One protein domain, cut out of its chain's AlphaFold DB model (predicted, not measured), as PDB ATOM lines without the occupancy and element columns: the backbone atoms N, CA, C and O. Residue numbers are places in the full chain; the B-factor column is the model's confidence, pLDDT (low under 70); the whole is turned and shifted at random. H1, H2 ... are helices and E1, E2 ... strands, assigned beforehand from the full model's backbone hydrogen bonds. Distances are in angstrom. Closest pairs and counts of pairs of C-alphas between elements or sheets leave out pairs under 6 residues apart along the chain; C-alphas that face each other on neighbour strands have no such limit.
ATOM      1  N   TYR A   4      15.471  26.520 133.257       82.38
ATOM      2  CA  TYR A   4      14.468  25.563 132.812       82.38
ATOM      3  C   TYR A   4      15.108  24.196 132.636       82.38
ATOM      4  O   TYR A   4      16.201  24.079 132.089       82.38
ATOM      5  N   SER A   5      14.410  23.160 133.072       80.56
ATOM      6  CA  SER A   5      14.847  21.784 132.892       80.56
ATOM      7  C   SER A   5      13.715  20.932 132.366       80.56
ATOM      8  O   SER A   5      12.565  21.128 132.753       80.56
ATOM      9  N   ALA A   6      14.047  19.961 131.528       78.00
ATOM     10  CA  ALA A   6      13.130  18.915 131.107       78.00
ATOM     11  C   ALA A   6      13.911  17.614 130.935       78.00
ATOM     12  O   ALA A   6      15.066  17.624 130.503       78.00
ATOM     13  N   THR A   7      13.291  16.497 131.297       73.31
ATOM     14  CA  THR A   7      13.877  15.169 131.117       73.31
ATOM     15  C   THR A   7      13.266  14.526 129.882       73.31
ATOM     16  O   THR A   7      12.067  14.644 129.634       73.31
ATOM     17  N   PHE A   8      14.096  13.857 129.097       77.19
ATOM     18  CA  PHE A   8      13.701  13.169 127.883       77.19
ATOM     19  C   PHE A   8      14.220  11.742 127.907       77.19
ATOM     20  O   PHE A   8      15.328  11.501 128.377       77.19
ATOM     21  N   TRP A   9      13.438  10.799 127.395       78.50
ATOM     22  CA  TRP A   9      13.943   9.478 127.048       78.50
ATOM     23  C   TRP A   9      14.114   9.397 125.539       78.50
ATOM     24  O   TRP A   9      13.136   9.581 124.809       78.50
ATOM     25  N   PHE A  10      15.334   9.104 125.093       77.06
ATOM     26  CA  PHE A  10      15.654   8.937 123.678       77.06
ATOM     27  C   PHE A  10      16.112   7.496 123.396       77.06
ATOM     28  O   PHE A  10      17.019   7.017 124.082       77.06
ATOM     29  N   PRO A  11      15.542   6.798 122.396       70.19
ATOM     30  CA  PRO A  11      16.055   5.508 121.937       70.19
ATOM     31  C   PRO A  11      17.439   5.658 121.284       70.19
ATOM     32  O   PRO A  11      17.723   6.691 120.682       70.19
ATOM     33  N   GLU A  12      18.286   4.623 121.374       77.00
ATOM     34  CA  GLU A  12      19.642   4.603 120.771       77.00
ATOM     35  C   GLU A  12      19.624   4.906 119.262       77.00
ATOM     36  O   GLU A  12      20.528   5.541 118.729       77.00
ATOM     37  N   GLU A  13      18.549   4.505 118.583       78.00
ATOM     38  CA  GLU A  13      18.355   4.607 117.132       78.00
ATOM     39  C   GLU A  13      18.255   6.053 116.608       78.00
ATOM     40  O   GLU A  13      18.325   6.271 115.403       78.00
ATOM     41  N   MET A  14      18.091   7.053 117.486       76.12
ATOM     42  CA  MET A  14      18.012   8.468 117.092       76.12
ATOM     43  C   MET A  14      19.366   9.094 116.716       76.12
ATOM     44  O   MET A  14      19.389  10.217 116.210       76.12
ATOM     45  N   GLY A  15      20.487   8.412 116.961       82.50
ATOM     46  CA  GLY A  15      21.817   8.968 116.704       82.50
ATOM     47  C   GLY A  15      22.145  10.143 117.633       82.50
ATOM     48  O   GLY A  15      21.974  10.037 118.846       82.50
ATOM     49  N   GLU A  16      22.636  11.256 117.089       84.62
ATOM     50  CA  GLU A  16      22.870  12.485 117.853       84.62
ATOM     51  C   GLU A  16      21.574  13.290 117.980       84.62
ATOM     52  O   GLU A  16      20.960  13.669 116.981       84.62
ATOM     53  N   VAL A  17      21.166  13.590 119.214       88.69
ATOM     54  CA  VAL A  17      19.968  14.389 119.498       88.69
ATOM     55  C   VAL A  17      20.365  15.769 120.012       88.69
ATOM     56  O   VAL A  17      21.245  15.903 120.856       88.69
ATOM     57  N   ILE A  18      19.688  16.811 119.534       91.25
ATOM     58  CA  ILE A  18      19.772  18.179 120.053       91.25
ATOM     59  C   ILE A  18      18.387  18.587 120.543       91.25
ATOM     60  O   ILE A  18      17.399  18.499 119.810       91.25
ATOM     61  N   VAL A  19      18.322  19.065 121.783       90.69
ATOM     62  CA  VAL A  19      17.106  19.640 122.359       90.69
ATOM     63  C   VAL A  19      17.275  21.147 122.446       90.69
ATOM     64  O   VAL A  19      18.237  21.644 123.029       90.69
ATOM     65  N   SER A  20      16.310  21.870 121.892       91.06
ATOM     66  CA  SER A  20      16.297  23.328 121.824       91.06
ATOM     67  C   SER A  20      15.101  23.893 122.575       91.06
ATOM     68  O   SER A  20      13.967  23.445 122.395       91.06
ATOM     69  N   LEU A  21      15.344  24.921 123.378       90.12
ATOM     70  CA  LEU A  21      14.329  25.702 124.068       90.12
ATOM     71  C   LEU A  21      14.254  27.092 123.443       90.12
ATOM     72  O   LEU A  21      15.266  27.781 123.343       90.12
ATOM     73  N   SER A  22      13.046  27.531 123.093       88.56
ATOM     74  CA  SER A  22      12.762  28.892 122.640       88.56
ATOM     75  C   SER A  22      11.699  29.549 123.517       88.56
ATOM     76  O   SER A  22      10.632  28.982 123.756       88.56
ATOM     77  N   LEU A  23      11.965  30.776 123.960       86.62
ATOM     78  CA  LEU A  23      11.077  31.591 124.789       86.62
ATOM     79  C   LEU A  23      10.734  32.879 124.055       86.62
ATOM     80  O   LEU A  23      11.626  33.545 123.546       86.62
ATOM     81  N   SER A  24       9.457  33.256 124.038       85.06
ATOM     82  CA  SER A  24       8.990  34.511 123.434       85.06
ATOM     83  C   SER A  24       8.244  35.367 124.455       85.06
ATOM     84  O   SER A  24       7.361  34.870 125.161       85.06
ATOM     85  N   ALA A  25       8.572  36.658 124.534       80.00
ATOM     86  CA  ALA A  25       7.901  37.611 125.421       80.00
ATOM     87  C   ALA A  25       6.687  38.269 124.741       80.00
ATOM     88  O   ALA A  25       6.659  38.469 123.525       80.00
ATOM     89  N   ARG A  26       5.670  38.663 125.525       71.25
ATOM     90  CA  ARG A  26       4.466  39.339 124.991       71.25
ATOM     91  C   ARG A  26       4.760  40.674 124.294       71.25
ATOM     92  O   ARG A  26       4.016  41.037 123.390       71.25
ATOM     93  N   ARG A  27       5.809  41.395 124.705       68.56
ATOM     94  CA  ARG A  27       6.192  42.718 124.167       68.56
ATOM     95  C   ARG A  27       7.336  42.670 123.140       68.56
ATOM     96  O   ARG A  27       7.938  43.698 122.862       68.56
ATOM     97  N   GLY A  28       7.590  41.503 122.544       66.06
ATOM     98  CA  GLY A  28       8.677  41.299 121.582       66.06
ATOM     99  C   GLY A  28       9.982  40.867 122.258       66.06
ATOM    100  O   GLY A  28      10.231  41.202 123.411       66.06
ATOM    101  N   GLY A  29      10.780  40.072 121.541       76.25
ATOM    102  CA  GLY A  29      11.982  39.401 122.049       76.25
ATOM    103  C   GLY A  29      11.814  37.880 122.072       76.25
ATOM    104  O   GLY A  29      10.818  37.366 122.588       76.25
ATOM    105  N   THR A  30      12.776  37.169 121.478       82.25
ATOM    106  CA  THR A  30      12.860  35.703 121.517       82.25
ATOM    107  C   THR A  30      14.243  35.312 122.011       82.25
ATOM    108  O   THR A  30      15.235  35.796 121.477       82.25
ATOM    109  N   TYR A  31      14.300  34.438 123.007       85.19
ATOM    110  CA  TYR A  31      15.529  33.789 123.447       85.19
ATOM    111  C   TYR A  31      15.509  32.340 122.974       85.19
ATOM    112  O   TYR A  31      14.446  31.714 122.956       85.19
ATOM    113  N   SER A  32      16.643  31.798 122.542       86.94
ATOM    114  CA  SER A  32      16.754  30.385 122.187       86.94
ATOM    115  C   SER A  32      18.107  29.834 122.589       86.94
ATOM    116  O   SER A  32      19.123  30.502 122.434       86.94
ATOM    117  N   THR A  33      18.097  28.613 123.096       89.25
ATOM    118  CA  THR A  33      19.283  27.880 123.531       89.25
ATOM    119  C   THR A  33      19.083  26.400 123.219       89.25
ATOM    120  O   THR A  33      17.947  25.939 123.081       89.25
ATOM    121  N   SER A  34      20.170  25.659 123.046       90.75
ATOM    122  CA  SER A  34      20.134  24.254 122.646       90.75
ATOM    123  C   SER A  34      21.277  23.480 123.276       90.75
ATOM    124  O   SER A  34      22.378  24.014 123.399       90.75
ATOM    125  N   ALA A  35      21.035  22.216 123.602       85.19
ATOM    126  CA  ALA A  35      22.049  21.315 124.126       85.19
ATOM    127  C   ALA A  35      22.025  19.980 123.362       85.19
ATOM    128  O   ALA A  35      20.934  19.460 123.101       85.19
ATOM    129  N   PRO A  36      23.196  19.418 123.003       86.75
ATOM    130  CA  PRO A  36      23.283  18.043 122.532       86.75
ATOM    131  C   PRO A  36      23.005  17.078 123.688       86.75
ATOM    132  O   PRO A  36      23.360  17.348 124.838       86.75
ATOM    133  N   VAL A  37      22.364  15.953 123.385       83.75
ATOM    134  CA  VAL A  37      21.879  14.995 124.375       83.75
ATOM    135  C   VAL A  37      22.181  13.564 123.921       83.75
ATOM    136  O   VAL A  37      21.854  13.214 122.786       83.75
ATOM    137  N   PRO A  38      22.785  12.725 124.783       74.56
ATOM    138  CA  PRO A  38      23.005  11.318 124.473       74.56
ATOM    139  C   PRO A  38      21.694  10.554 124.251       74.56
ATOM    140  O   PRO A  38      20.673  10.838 124.876       74.56
ATOM    141  N   THR A  39      21.739   9.537 123.398       76.31
ATOM    142  CA  THR A  39      20.640   8.588 123.181       76.31
ATOM    143  C   THR A  39      20.826   7.315 124.011       76.31
ATOM    144  O   THR A  39      21.852   7.129 124.664       76.31
ATOM    145  N   GLY A  40      19.806   6.454 124.051       63.69
ATOM    146  CA  GLY A  40      19.844   5.178 124.776       63.69
ATOM    147  C   GLY A  40      19.423   5.244 126.240       63.69
ATOM    148  O   GLY A  40      19.751   4.359 127.026       63.69
ATOM    149  N   GLY A  41      18.676   6.275 126.636       63.97
ATOM    150  CA  GLY A  41      18.230   6.394 128.018       63.97
ATOM    151  C   GLY A  41      17.544   7.705 128.355       63.97
ATOM    152  O   GLY A  41      17.251   8.531 127.489       63.97
ATOM    153  N   TRP A  42      17.279   7.868 129.650       68.25
ATOM    154  CA  TRP A  42      16.763   9.107 130.220       68.25
ATOM    155  C   TRP A  42      17.886  10.124 130.379       68.25
ATOM    156  O   TRP A  42      18.899   9.834 131.007       68.25
ATOM    157  N   GLN A  43      17.667  11.330 129.871       72.88
ATOM    158  CA  GLN A  43      18.595  12.446 129.953       72.88
ATOM    159  C   GLN A  43      17.859  13.695 130.411       72.88
ATOM    160  O   GLN A  43      16.765  13.995 129.929       72.88
ATOM    161  N   THR A  44      18.456  14.453 131.323       74.62
ATOM    162  CA  THR A  44      17.918  15.758 131.714       74.62
ATOM    163  C   THR A  44      18.670  16.868 131.001       74.62
ATOM    164  O   THR A  44      19.889  16.967 131.105       74.62
ATOM    165  N   VAL A  45      17.925  17.720 130.300       79.88
ATOM    166  CA  VAL A  45      18.460  18.905 129.632       79.88
ATOM    167  C   VAL A  45      18.217  20.120 130.504       79.88
ATOM    168  O   VAL A  45      17.110  20.321 131.011       79.88
ATOM    169  N   PHE A  46      19.259  20.929 130.654       80.00
ATOM    170  CA  PHE A  46      19.238  22.162 131.418       80.00
ATOM    171  C   PHE A  46      19.451  23.357 130.496       80.00
ATOM    172  O   PHE A  46      20.362  23.372 129.670       80.00
ATOM    173  N   PHE A  47      18.613  24.369 130.677       83.19
ATOM    174  CA  PHE A  47      18.690  25.629 129.970       83.19
ATOM    175  C   PHE A  47      18.844  26.753 130.989       83.19
ATOM    176  O   PHE A  47      17.929  27.023 131.774       83.19
ATOM    177  N   ASP A  48      20.002  27.407 130.960       81.88
ATOM    178  CA  ASP A  48      20.229  28.646 131.690       81.88
ATOM    179  C   ASP A  48      19.550  29.802 130.948       81.88
ATOM    180  O   ASP A  48      19.785  30.035 129.764       81.88
ATOM    181  N   LEU A  49      18.646  30.481 131.644       80.44
ATOM    182  CA  LEU A  49      17.850  31.599 131.151       80.44
ATOM    183  C   LEU A  49      18.190  32.903 131.874       80.44
ATOM    184  O   LEU A  49      17.544  33.921 131.610       80.44
ATOM    185  N   SER A  50      19.160  32.885 132.793       76.75
ATOM    186  CA  SER A  50      19.559  34.051 133.583       76.75
ATOM    187  C   SER A  50      20.017  35.209 132.690       76.75
ATOM    188  O   SER A  50      19.703  36.365 132.967       76.75
ATOM    189  N   GLU A  51      20.628  34.890 131.548       74.19
ATOM    190  CA  GLU A  51      21.076  35.850 130.535       74.19
ATOM    191  C   GLU A  51      20.055  36.098 129.415       74.19
ATOM    192  O   GLU A  51      20.355  36.768 128.428       74.19
ATOM    193  N   SER A  52      18.824  35.584 129.532       76.19
ATOM    194  CA  SER A  52      17.842  35.684 128.442       76.19
ATOM    195  C   SER A  52      17.464  37.123 128.077       76.19
ATOM    196  O   SER A  52      16.958  37.362 126.979       76.19
ATOM    197  N   GLY A  53      17.663  38.079 128.995       70.50
ATOM    198  CA  GLY A  53      17.343  39.498 128.801       70.50
ATOM    199  C   GLY A  53      15.849  39.783 128.588       70.50
ATOM    200  O   GLY A  53      15.464  40.921 128.317       70.50
ATOM    201  N   LEU A  54      14.989  38.764 128.703       73.94
ATOM    202  CA  LEU A  54      13.552  38.882 128.500       73.94
ATOM    203  C   LEU A  54      12.905  39.523 129.732       73.94
ATOM    204  O   LEU A  54      13.022  39.019 130.847       73.94
ATOM    205  N   SER A  55      12.172  40.618 129.525       63.78
ATOM    206  CA  SER A  55      11.389  41.282 130.571       63.78
ATOM    207  C   SER A  55       9.879  41.104 130.343       63.78
ATOM    208  O   SER A  55       9.375  41.216 129.224       63.78
ATOM    209  N   GLY A  56       9.138  40.819 131.421       65.50
ATOM    210  CA  GLY A  56       7.677  40.657 131.414       65.50
ATOM    211  C   GLY A  56       7.170  39.210 131.298       65.50
ATOM    212  O   GLY A  56       7.939  38.255 131.270       65.50
ATOM    213  N   ALA A  57       5.841  39.041 131.259       60.59
ATOM    214  CA  ALA A  57       5.207  37.723 131.161       60.59
ATOM    215  C   ALA A  57       5.463  37.074 129.787       60.59
ATOM    216  O   ALA A  57       5.184  37.671 128.737       60.59
ATOM    217  N   GLY A  58       5.966  35.837 129.801       64.31
ATOM    218  CA  GLY A  58       6.164  35.026 128.602       64.31
ATOM    219  C   GLY A  58       4.852  34.788 127.847       64.31
ATOM    220  O   GLY A  58       3.783  34.656 128.443       64.31
ATOM    221  N   ARG A  59       4.927  34.763 126.515       70.12
ATOM    222  CA  ARG A  59       3.811  34.408 125.629       70.12
ATOM    223  C   ARG A  59       3.836  32.925 125.275       70.12
ATOM    224  O   ARG A  59       2.792  32.288 125.319       70.12
ATOM    225  N   THR A  60       5.011  32.400 124.926       79.50
ATOM    226  CA  THR A  60       5.159  31.021 124.438       79.50
ATOM    227  C   THR A  60       6.502  30.447 124.864       79.50
ATOM    228  O   THR A  60       7.527  31.114 124.696       79.50
ATOM    229  N   LEU A  61       6.487  29.204 125.348       83.44
ATOM    230  CA  LEU A  61       7.655  28.349 125.546       83.44
ATOM    231  C   LEU A  61       7.561  27.200 124.539       83.44
ATOM    232  O   LEU A  61       6.529  26.535 124.464       83.44
ATOM    233  N   LYS A  62       8.612  26.988 123.748       87.75
ATOM    234  CA  LYS A  62       8.689  25.912 122.759       87.75
ATOM    235  C   LYS A  62       9.909  25.047 123.043       87.75
ATOM    236  O   LYS A  62      11.027  25.548 123.029       87.75
ATOM    237  N   LEU A  63       9.681  23.754 123.235       86.50
ATOM    238  CA  LEU A  63      10.718  22.728 123.200       86.50
ATOM    239  C   LEU A  63      10.718  22.084 121.816       86.50
ATOM    240  O   LEU A  63       9.659  21.750 121.286       86.50
ATOM    241  N   SER A  64      11.895  21.948 121.218       88.25
ATOM    242  CA  SER A  64      12.092  21.281 119.931       88.25
ATOM    243  C   SER A  64      13.167  20.216 120.087       88.25
ATOM    244  O   SER A  64      14.169  20.457 120.752       88.25
ATOM    245  N   VAL A  65      12.963  19.058 119.470       87.25
ATOM    246  CA  VAL A  65      13.942  17.968 119.425       87.25
ATOM    247  C   VAL A  65      14.316  17.750 117.967       87.25
ATOM    248  O   VAL A  65      13.431  17.649 117.116       87.25
ATOM    249  N   SER A  66      15.610  17.699 117.678       88.50
ATOM    250  CA  SER A  66      16.153  17.332 116.369       88.50
ATOM    251  C   SER A  66      17.125  16.173 116.527       88.50
ATOM    252  O   SER A  66      17.937  16.196 117.446       88.50
ATOM    253  N   ALA A  67      17.047  15.192 115.636       86.88
ATOM    254  CA  ALA A  67      17.907  14.013 115.609       86.88
ATOM    255  C   ALA A  67      18.730  13.994 114.309       86.88
ATOM    256  O   ALA A  67      18.274  14.525 113.292       86.88
ATOM    257  N   SER A  68      19.928  13.409 114.341       84.25
ATOM    258  CA  SER A  68      20.794  13.278 113.161       84.25
ATOM    259  C   SER A  68      20.304  12.213 112.179       84.25
ATOM    260  O   SER A  68      20.573  12.313 110.984       84.25
ATOM    261  N   GLU A  69      19.590  11.202 112.675       80.06
ATOM    262  CA  GLU A  69      19.028  10.121 111.866       80.06
ATOM    263  C   GLU A  69      17.651  10.494 111.296       80.06
ATOM    264  O   GLU A  69      16.809  11.103 111.961       80.06
ATOM    265  N   SER A  70      17.409  10.124 110.036       66.44
ATOM    266  CA  SER A  70      16.140  10.392 109.352       66.44
ATOM    267  C   SER A  70      15.136   9.256 109.568       66.44
ATOM    268  O   SER A  70      15.428   8.114 109.220       66.44
ATOM    269  N   GLY A  71      13.929   9.562 110.050       68.75
ATOM    270  CA  GLY A  71      12.849   8.583 110.211       68.75
ATOM    271  C   GLY A  71      11.750   9.054 111.162       68.75
ATOM    272  O   GLY A  71      11.847  10.138 111.738       68.75
ATOM    273  N   ASP A  72      10.714   8.229 111.328       66.31
ATOM    274  CA  ASP A  72       9.703   8.428 112.367       66.31
ATOM    275  C   ASP A  72      10.241   7.892 113.693       66.31
ATOM    276  O   ASP A  72      10.620   6.726 113.797       66.31
ATOM    277  N   PHE A  73      10.252   8.736 114.719       67.06
ATOM    278  CA  PHE A  73      10.758   8.371 116.031       67.06
ATOM    279  C   PHE A  73       9.860   8.906 117.145       67.06
ATOM    280  O   PHE A  73       9.177   9.918 116.993       67.06
ATOM    281  N   SER A  74       9.850   8.213 118.282       65.88
ATOM    282  CA  SER A  74       9.115   8.620 119.482       65.88
ATOM    283  C   SER A  74      10.094   8.824 120.630       65.88
ATOM    284  O   SER A  74      10.954   7.981 120.870       65.88
ATOM    285  N   PHE A  75       9.951   9.936 121.340       68.94
ATOM    286  CA  PHE A  75      10.632  10.190 122.606       68.94
ATOM    287  C   PHE A  75       9.594  10.478 123.683       68.94
ATOM    288  O   PHE A  75       8.489  10.943 123.394       68.94
ATOM    289  N   LEU A  76       9.963  10.221 124.933       62.00
ATOM    290  CA  LEU A  76       9.157  10.619 126.082       62.00
ATOM    291  C   LEU A  76       9.737  11.904 126.659       62.00
ATOM    292  O   LEU A  76      10.950  12.097 126.643       62.00
ATOM    293  N   THR A  77       8.878  12.777 127.171       68.31
ATOM    294  CA  THR A  77       9.298  13.932 127.965       68.31
ATOM    295  C   THR A  77       8.612  13.883 129.315       68.31
ATOM    296  O   THR A  77       7.457  13.472 129.418       68.31
ATOM    297  N   ASP A  78       9.347  14.277 130.345       64.69
ATOM    298  CA  ASP A  78       8.886  14.291 131.718       64.69
ATOM    299  C   ASP A  78       9.569  15.417 132.506       64.69
ATOM    300  O   ASP A  78      10.628  15.920 132.117       64.69
ATOM    301  N   MET A  79       8.975  15.801 133.636       68.12
ATOM    302  CA  MET A  79       9.571  16.711 134.618       68.12
ATOM    303  C   MET A  79      10.050  18.042 134.011       68.12
ATOM    304  O   MET A  79      11.149  18.520 134.298       68.12
ATOM    305  N   ALA A  80       9.226  18.633 133.140       73.75
ATOM    306  CA  ALA A  80       9.485  19.926 132.519       73.75
ATOM    307  C   ALA A  80       9.110  21.068 133.480       73.75
ATOM    308  O   ALA A  80       7.944  21.227 133.842       73.75
ATOM    309  N   GLY A  81      10.090  21.867 133.900       70.56
ATOM    310  CA  GLY A  81       9.926  22.813 134.997       70.56
ATOM    311  C   GLY A  81      10.834  24.032 134.906       70.56
ATOM    312  O   GLY A  81      11.961  23.979 134.421       70.56
ATOM    313  N   ALA A  82      10.305  25.151 135.392       75.31
ATOM    314  CA  ALA A  82      10.982  26.429 135.527       75.31
ATOM    315  C   ALA A  82      11.438  26.642 136.973       75.31
ATOM    316  O   ALA A  82      10.665  26.390 137.894       75.31
ATOM    317  N   SER A  83      12.637  27.182 137.183       72.31
ATOM    318  CA  SER A  83      13.154  27.491 138.519       72.31
ATOM    319  C   SER A  83      13.915  28.817 138.544       72.31
ATOM    320  O   SER A  83      14.367  29.337 137.520       72.31
ATOM    321  N   SER A  84      14.047  29.386 139.737       74.00
ATOM    322  CA  SER A  84      14.951  30.508 140.014       74.00
ATOM    323  C   SER A  84      16.316  30.045 140.545       74.00
ATOM    324  O   SER A  84      17.231  30.860 140.620       74.00
ATOM    325  N   TYR A  85      16.462  28.755 140.871       74.00
ATOM    326  CA  TYR A  85      17.667  28.146 141.442       74.00
ATOM    327  C   TYR A  85      18.375  27.232 140.434       74.00
ATOM    328  O   TYR A  85      17.705  26.548 139.658       74.00
ATOM    329  N   ALA A  86      19.711  27.219 140.458       72.75
ATOM    330  CA  ALA A  86      20.547  26.484 139.499       72.75
ATOM    331  C   ALA A  86      20.437  24.951 139.637       72.75
ATOM    332  O   ALA A  86      20.608  24.222 138.668       72.75
ATOM    333  N   ASP A  87      20.070  24.465 140.822       74.25
ATOM    334  CA  ASP A  87      19.811  23.059 141.172       74.25
ATOM    335  C   ASP A  87      18.362  22.623 140.869       74.25
ATOM    336  O   ASP A  87      17.821  21.697 141.478       74.25
ATOM    337  N   ALA A  88      17.707  23.306 139.923       69.81
ATOM    338  CA  ALA A  88      16.322  23.067 139.518       69.81
ATOM    339  C   ALA A  88      16.022  21.582 139.280       69.81
ATOM    340  O   ALA A  88      15.004  21.077 139.741       69.81
ATOM    341  N   VAL A  89      16.940  20.884 138.607       68.69
ATOM    342  CA  VAL A  89      16.799  19.467 138.270       68.69
ATOM    343  C   VAL A  89      16.668  18.621 139.527       68.69
ATOM    344  O   VAL A  89      15.739  17.831 139.619       68.69
ATOM    345  N   GLN A  90      17.555  18.795 140.504       74.94
ATOM    346  CA  GLN A  90      17.546  18.018 141.740       74.94
ATOM    347  C   GLN A  90      16.273  18.296 142.542       74.94
ATOM    348  O   GLN A  90      15.585  17.364 142.957       74.94
ATOM    349  N   ARG A  91      15.887  19.573 142.654       73.75
ATOM    350  CA  ARG A  91      14.662  19.983 143.357       73.75
ATOM    351  C   ARG A  91      13.399  19.428 142.709       73.75
ATOM    352  O   ARG A  91      12.500  18.976 143.412       73.75
ATOM    353  N   THR A  92      13.325  19.457 141.381       71.88
ATOM    354  CA  THR A  92      12.166  18.968 140.634       71.88
ATOM    355  C   THR A  92      12.141  17.443 140.596       71.88
ATOM    356  O   THR A  92      11.084  16.859 140.792       71.88
ATOM    357  N   ARG A  93      13.288  16.787 140.388       79.38
ATOM    358  CA  ARG A  93      13.388  15.340 140.160       79.38
ATOM    359  C   ARG A  93      13.430  14.512 141.436       79.38
ATOM    360  O   ARG A  93      12.856  13.432 141.430       79.38
TER     361      ARG A  93
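What this domain is: This is residues 4 to 93 of the 757 residues of the protein "DUF5722 domain-containing protein" of Firmicutes bacterium CAG:272_52_7 (UniProt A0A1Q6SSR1). Two small sheets of three strands each lie face to face as a sandwich, their strands crossed at 34 degrees, and one short helix, H1, covers part of the bare face of one sheet. That sheet runs E4, E1, E6 and the other E3, E2, E5, and both are antiparallel throughout. The printed part has 90 residues with six named strands and one named helix, in the order E1, E2, E3, E4, E5, E6, H1, and its class is mostly strand. It is compact, with a radius of gyration of the C-alphas of 13.9 A and spans of 40 by 29 by 17 A.

How they stand to each other: E1, residues 4 to 10, is the inner strand of the first sheet, antiparallel both to E4, residues 41 to 48, and to E6, residues 76 to 83. N 8 and O 43 are 2.8 A apart, and N 7 and O 78 also 2.8 A, each within hydrogen-bond range. E2, residues 17 to 25, is the inner strand of the second sheet. It forms a hairpin with E3, residues 30 to 37, where N 21 and O 33 are 2.8 A apart. On its other side is E5, residues 58 to 67, also antiparallel, where N 20 and O 64 are 2.8 A apart. This sheet is twisted, its C-alphas up to 4.4 A off its best plane. The parts of the two sheets that face each other are 10.1 A centre to centre. Between the sheets, the closest C-alphas of E3 and E4 are those of Thr 33 and Phe 47, 6.8 A apart. E1 and E2 are near each other, while E1 and E5 are apart. H1, residues 88 to 93, is on the first sheet at a height of 7.8 A, only just over E1 and E6, with 3 of its C-alphas on each. On the local plane it runs slantwise to the strands, at 44 degrees to E1. In H1 every O i to N i+4 pair is within hydrogen-bond range.

Where its parts are: E1 begins at C-alpha 4 (14.468, 25.563, 132.812) and is 19.0 A long. E2 measures 26.8 A, E3 22.8 A and E4 22.6 A. E5, the longest strand with 10 residues, covers 27.4 A from C-alpha 58 (6.164, 35.026, 128.602). E6 measures 21.3 A, and H1, 8.3 A long, ends at C-alpha 93 (13.388, 15.340, 140.160).

The domain as a whole: The C-alphas farthest apart, those of Glu 13 and Arg 27, are 40.6 A apart. The printed part has no cut, and no link is long. Mean pLDDT of the printed part is 76.9, with 21 residues under 70, among them residues 70 to 79.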